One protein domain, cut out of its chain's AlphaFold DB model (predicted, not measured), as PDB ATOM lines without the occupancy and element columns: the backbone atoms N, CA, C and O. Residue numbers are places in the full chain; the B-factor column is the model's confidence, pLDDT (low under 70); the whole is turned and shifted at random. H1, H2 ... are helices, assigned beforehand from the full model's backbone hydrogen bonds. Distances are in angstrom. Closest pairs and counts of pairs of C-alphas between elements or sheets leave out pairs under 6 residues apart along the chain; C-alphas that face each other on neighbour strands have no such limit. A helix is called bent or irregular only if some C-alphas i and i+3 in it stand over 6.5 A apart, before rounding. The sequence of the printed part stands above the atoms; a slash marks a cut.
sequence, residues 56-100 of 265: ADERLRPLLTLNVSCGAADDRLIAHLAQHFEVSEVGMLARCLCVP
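Overview. This is residues 56 to 100 of the 265 residues of an uncharacterized protein of Zea mays (UniProt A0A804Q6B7). Three short helices make an open triangle, with H2 at the corner between H1 and H3: H3 packs on H2 at a slant, while H1 is only near H2 and is apart from H3. The chain turns back after H1 and again after H2. The printed part has 45 residues with three named helices in the order H1, H2, H3 and no named strand; the class is all helix. It is compact, with a radius of gyration of the C-alphas of 9.9 A, and rounded, spanning 24 by 21 by 18 A.

Along the chain. Find C-alpha 58 at (32.104, -40.204, 40.869); there H1 begins, residues 58 to 64, 10.1 A long. It is irregular: C-alphas 59 and 62 are 7.2 A apart. Go on to C-alpha 74 at (18.895, -27.177, 30.932), where H2, residues 74 to 81, starts its 10.5 A. H3, residues 87 to 98, runs 16.2 A to C-alpha 98 at (16.466, -27.461, 38.219).

Arrangement. H1 and H2 are close but not clearly touching; their closest C-alphas, of Leu 63 and His 80, are 7.4 A apart. They run opposite ways at a shallow tilt of 26 degrees. H2 and H3 touch, closest at the C-alphas of Leu 81 and Val 90, 5.7 A apart. They run opposite ways at a steep tilt of 46 degrees. H1 and H3 are apart. In H2 every O i to N i+4 pair is within hydrogen-bond range; in H3 6 of 8 are, and in H1 1 of 3, beside 3 of 4 O i to N i+3 pairs.

Size, cuts and confidence. The C-alphas farthest apart, of Ala 56 and Ala 72, are 27.5 A apart. The printed part has no cut. The link from H1 to H2 is short, with 9 residues, and that from H2 to H3 tight, with 5. The mean pLDDT of the printed part is 72.1; look for values under 70 at residues 56 to 57 and 62 to 74.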
ATOM      1  N   ALA A  56      29.639 -37.578  46.456       57.75
ATOM      2  CA  ALA A  56      30.604 -38.671  46.478       57.75
ATOM      3  C   ALA A  56      30.392 -39.670  45.321       57.75
ATOM      4  O   ALA A  56      31.249 -40.523  45.105       57.75
ATOM      5  N   ASP A  57      29.291 -39.565  44.564       67.62
ATOM      6  CA  ASP A  57      29.143 -40.311  43.316       67.62
ATOM      7  C   ASP A  57      30.090 -39.730  42.253       67.62
ATOM      8  O   ASP A  57      29.915 -38.610  41.759       67.62
ATOM      9  N   GLU A  58      31.101 -40.519  41.889       73.00
ATOM     10  CA  GLU A  58      32.104 -40.204  40.869       73.00
ATOM     11  C   GLU A  58      31.471 -39.778  39.532       73.00
ATOM     12  O   GLU A  58      32.042 -38.957  38.808       73.00
ATOM     13  N   ARG A  59      30.261 -40.275  39.236       79.94
ATOM     14  CA  ARG A  59      29.472 -39.970  38.035       79.94
ATOM     15  C   ARG A  59      29.014 -38.506  37.971       79.94
ATOM     16  O   ARG A  59      28.786 -37.992  36.879       79.94
ATOM     17  N   LEU A  60      28.946 -37.791  39.104       72.69
ATOM     18  CA  LEU A  60      28.680 -36.344  39.127       72.69
ATOM     19  C   LEU A  60      29.922 -35.478  38.857       72.69
ATOM     20  O   LEU A  60      29.758 -34.284  38.594       72.69
ATOM     21  N   ARG A  61      31.154 -36.014  38.897       71.75
ATOM     22  CA  ARG A  61      32.384 -35.201  38.753       71.75
ATOM     23  C   ARG A  61      32.396 -34.286  37.512       71.75
ATOM     24  O   ARG A  61      32.751 -33.119  37.685       71.75
ATOM     25  N   PRO A  62      31.960 -34.719  36.309       68.50
ATOM     26  CA  PRO A  62      31.905 -33.851  35.124       68.50
ATOM     27  C   PRO A  62      30.903 -32.691  35.248       68.50
ATOM     28  O   PRO A  62      31.100 -31.628  34.656       68.50
ATOM     29  N   LEU A  63      29.855 -32.855  36.064       68.12
ATOM     30  CA  LEU A  63      28.886 -31.801  36.371       68.12
ATOM     31  C   LEU A  63      29.417 -30.811  37.419       68.12
ATOM     32  O   LEU A  63      29.087 -29.629  37.345       68.12
ATOM     33  N   LEU A  64      30.287 -31.242  38.345       62.75
ATOM     34  CA  LEU A  64      30.947 -30.331  39.298       62.75
ATOM     35  C   LEU A  64      31.791 -29.259  38.580       62.75
ATOM     36  O   LEU A  64      31.929 -28.145  39.082       62.75
ATOM     37  N   THR A  65      32.340 -29.589  37.405       58.75
ATOM     38  CA  THR A  65      33.127 -28.685  36.550       58.75
ATOM     39  C   THR A  65      32.295 -27.803  35.609       58.75
ATOM     40  O   THR A  65      32.872 -27.011  34.862       58.75
ATOM     41  N   LEU A  66      30.961 -27.911  35.615       56.62
ATOM     42  CA  LEU A  66      30.094 -27.309  34.598       56.62
ATOM     43  C   LEU A  66      29.290 -26.118  35.157       56.62
ATOM     44  O   LEU A  66      28.358 -26.271  35.948       56.62
ATOM     45  N   ASN A  67      29.629 -24.905  34.709       52.91
ATOM     46  CA  ASN A  67      28.955 -23.661  35.105       52.91
ATOM     47  C   ASN A  67      27.587 -23.496  34.405       52.91
ATOM     48  O   ASN A  67      27.443 -22.727  33.457       52.91
ATOM     49  N   VAL A  68      26.567 -24.223  34.875       57.25
ATOM     50  CA  VAL A  68      25.198 -24.189  34.320       57.25
ATOM     51  C   VAL A  68      24.442 -22.919  34.747       57.25
ATOM     52  O   VAL A  68      23.910 -22.831  35.860       57.25
ATOM     53  N   SER A  69      24.344 -21.930  33.856       44.78
ATOM     54  CA  SER A  69      23.392 -20.809  33.940       44.78
ATOM     55  C   SER A  69      22.095 -21.150  33.193       44.78
ATOM     56  O   SER A  69      22.134 -21.350  31.982       44.78
ATOM     57  N   CYS A  70      20.976 -21.234  33.922       49.75
ATOM     58  CA  CYS A  70      19.678 -21.746  33.451       49.75
ATOM     59  C   CYS A  70      19.096 -20.959  32.258       49.75
ATOM     60  O   CYS A  70      19.365 -19.765  32.102       49.75
ATOM     61  N   GLY A  71      18.316 -21.647  31.420       50.25
ATOM     62  CA  GLY A  71      17.746 -21.141  30.170       50.25
ATOM     63  C   GLY A  71      17.989 -22.157  29.055       50.25
ATOM     64  O   GLY A  71      17.467 -23.262  29.097       50.25
ATOM     65  N   ALA A  72      18.866 -21.839  28.099       50.28
ATOM     66  CA  ALA A  72      19.312 -22.783  27.058       50.28
ATOM     67  C   ALA A  72      20.388 -23.795  27.536       50.28
ATOM     68  O   ALA A  72      21.093 -24.401  26.721       50.28
ATOM     69  N   ALA A  73      20.581 -23.932  28.853       56.66
ATOM     70  CA  ALA A  73      21.567 -24.834  29.455       56.66
ATOM     71  C   ALA A  73      20.938 -26.093  30.068       56.66
ATOM     72  O   ALA A  73      21.652 -27.063  30.317       56.66
ATOM     73  N   ASP A  74      19.624 -26.097  30.278       63.50
ATOM     74  CA  ASP A  74      18.895 -27.177  30.932       63.50
ATOM     75  C   ASP A  74      18.947 -28.454  30.069       63.50
ATOM     76  O   ASP A  74      19.386 -29.492  30.558       63.50
ATOM     77  N   ASP A  75      18.706 -28.360  28.754       70.12
ATOM     78  CA  ASP A  75      18.911 -29.468  27.797       70.12
ATOM     79  C   ASP A  75      20.336 -30.047  27.852       70.12
ATOM     80  O   ASP A  75      20.545 -31.255  27.725       70.12
ATOM     81  N   ARG A  76      21.342 -29.189  28.079       74.69
ATOM     82  CA  ARG A  76      22.749 -29.604  28.189       74.69
ATOM     83  C   ARG A  76      23.023 -30.319  29.510       74.69
ATOM     84  O   ARG A  76      23.841 -31.236  29.524       74.69
ATOM     85  N   LEU A  77      22.353 -29.923  30.594       76.75
ATOM     86  CA  LEU A  77      22.397 -30.611  31.884       76.75
ATOM     87  C   LEU A  77      21.730 -31.991  31.785       76.75
ATOM     88  O   LEU A  77      22.341 -32.970  32.208       76.75
ATOM     89  N   ILE A  78      20.551 -32.095  31.159       80.75
ATOM     90  CA  ILE A  78      19.893 -33.389  30.893       80.75
ATOM     91  C   ILE A  78      20.799 -34.292  30.043       80.75
ATOM     92  O   ILE A  78      20.999 -35.454  30.391       80.75
ATOM     93  N   ALA A  79      21.410 -33.755  28.982       83.56
ATOM     94  CA  ALA A  79      22.314 -34.514  28.119       83.56
ATOM     95  C   ALA A  79      23.580 -35.023  28.839       83.56
ATOM     96  O   ALA A  79      24.040 -36.117  28.526       83.56
ATOM     97  N   HIS A  80      24.133 -34.276  29.805       79.25
ATOM     98  CA  HIS A  80      25.263 -34.751  30.622       79.25
ATOM     99  C   HIS A  80      24.827 -35.740  31.710       79.25
ATOM    100  O   HIS A  80      25.534 -36.711  31.963       79.25
ATOM    101  N   LEU A  81      23.656 -35.547  32.329       82.94
ATOM    102  CA  LEU A  81      23.088 -36.537  33.251       82.94
ATOM    103  C   LEU A  81      22.887 -37.880  32.525       82.94
ATOM    104  O   LEU A  81      23.337 -38.911  33.012       82.94
ATOM    105  N   ALA A  82      22.323 -37.868  31.315       86.12
ATOM    106  CA  ALA A  82      22.095 -39.069  30.504       86.12
ATOM    107  C   ALA A  82      23.372 -39.768  29.980       86.12
ATOM    108  O   ALA A  82      23.278 -40.865  29.435       86.12
ATOM    109  N   GLN A  83      24.563 -39.175  30.142       87.12
ATOM    110  CA  GLN A  83      25.851 -39.837  29.855       87.12
ATOM    111  C   GLN A  83      26.382 -40.656  31.042       87.12
ATOM    112  O   GLN A  83      27.335 -41.422  30.885       87.12
ATOM    113  N   HIS A  84      25.806 -40.474  32.233       85.38
ATOM    114  CA  HIS A  84      26.360 -40.967  33.495       85.38
ATOM    115  C   HIS A  84      25.328 -41.663  34.398       85.38
ATOM    116  O   HIS A  84      25.708 -42.426  35.285       85.38
ATOM    117  N   PHE A  85      24.038 -41.436  34.171       85.88
ATOM    118  CA  PHE A  85      22.938 -41.909  35.007       85.88
ATOM    119  C   PHE A  85      21.880 -42.616  34.159       85.88
ATOM    120  O   PHE A  85      21.662 -42.262  32.997       85.88
ATOM    121  N   GLU A  86      21.209 -43.610  34.737       88.44
ATOM    122  CA  GLU A  86      20.080 -44.274  34.082       88.44
ATOM    123  C   GLU A  86      18.909 -43.301  33.876       88.44
ATOM    124  O   GLU A  86      18.734 -42.349  34.631       88.44
ATOM    125  N   VAL A  87      18.036 -43.550  32.893       84.94
ATOM    126  CA  VAL A  87      16.877 -42.674  32.598       84.94
ATOM    127  C   VAL A  87      15.965 -42.475  33.829       84.94
ATOM    128  O   VAL A  87      15.399 -41.397  34.024       84.94
ATOM    129  N   SER A  88      15.884 -43.495  34.688       80.38
ATOM    130  CA  SER A  88      15.262 -43.502  36.020       80.38
ATOM    131  C   SER A  88      15.879 -42.465  36.978       80.38
ATOM    132  O   SER A  88      15.161 -41.667  37.586       80.38
ATOM    133  N   GLU A  89      17.208 -42.444  37.082       84.38
ATOM    134  CA  GLU A  89      17.998 -41.523  37.905       84.38
ATOM    135  C   GLU A  89      18.014 -40.094  37.333       84.38
ATOM    136  O   GLU A  89      17.836 -39.128  38.079       84.38
ATOM    137  N   VAL A  90      18.183 -39.943  36.012       83.75
ATOM    138  CA  VAL A  90      18.252 -38.646  35.307       83.75
ATOM    139  C   VAL A  90      17.028 -37.793  35.624       83.75
ATOM    140  O   VAL A  90      17.169 -36.627  35.988       83.75
ATOM    141  N   GLY A  91      15.827 -38.378  35.549       77.38
ATOM    142  CA  GLY A  91      14.581 -37.677  35.861       77.38
ATOM    143  C   GLY A  91      14.461 -37.238  37.326       77.38
ATOM    144  O   GLY A  91      13.753 -36.273  37.618       77.38
ATOM    145  N   MET A  92      15.159 -37.902  38.252       81.31
ATOM    146  CA  MET A  92      15.237 -37.496  39.657       81.31
ATOM    147  C   MET A  92      16.251 -36.362  39.842       81.31
ATOM    148  O   MET A  92      15.887 -35.293  40.334       81.31
ATOM    149  N   LEU A  93      17.490 -36.558  39.380       78.06
ATOM    150  CA  LEU A  93      18.585 -35.593  39.508       78.06
ATOM    151  C   LEU A  93      18.279 -34.266  38.805       78.06
ATOM    152  O   LEU A  93      18.552 -33.206  39.363       78.06
ATOM    153  N   ALA A  94      17.639 -34.311  37.633       76.12
ATOM    154  CA  ALA A  94      17.157 -33.125  36.934       76.12
ATOM    155  C   ALA A  94      16.194 -32.300  37.801       76.12
ATOM    156  O   ALA A  94      16.376 -31.094  37.949       76.12
ATOM    157  N   ARG A  95      15.206 -32.938  38.447       71.25
ATOM    158  CA  ARG A  95      14.284 -32.237  39.359       71.25
ATOM    159  C   ARG A  95      15.020 -31.666  40.575       71.25
ATOM    160  O   ARG A  95      14.764 -30.525  40.940       71.25
ATOM    161  N   CYS A  96      15.967 -32.406  41.150       71.69
ATOM    162  CA  CYS A  96      16.768 -31.951  42.293       71.69
ATOM    163  C   CYS A  96      17.736 -30.791  41.978       71.69
ATOM    164  O   CYS A  96      18.181 -30.126  42.911       71.69
ATOM    165  N   LEU A  97      18.082 -30.561  40.705       71.69
ATOM    166  CA  LEU A  97      19.022 -29.513  40.274       71.69
ATOM    167  C   LEU A  97      18.339 -28.317  39.584       71.69
ATOM    168  O   LEU A  97      18.853 -27.202  39.666       71.69
ATOM    169  N   CYS A  98      17.197 -28.524  38.920       70.06
ATOM    170  CA  CYS A  98      16.466 -27.461  38.219       70.06
ATOM    171  C   CYS A  98      15.390 -26.776  39.082       70.06
ATOM    172  O   CYS A  98      15.020 -25.638  38.791       70.06
ATOM    173  N   VAL A  99      14.884 -27.419  40.142       81.25
ATOM    174  CA  VAL A  99      13.927 -26.787  41.069       81.25
ATOM    175  C   VAL A  99      14.683 -25.895  42.071       81.25
ATOM    176  O   VAL A  99      15.602 -26.378  42.734       81.25
ATOM    177  N   PRO A 100      14.321 -24.603  42.229       86.75
ATOM    178  CA  PRO A 100      14.900 -23.748  43.265       86.75
ATOM    179  C   PRO A 100      14.627 -24.283  44.678       86.75
ATOM    180  O   PRO A 100      13.509 -24.694  44.979       86.75
TER     181      PRO A 100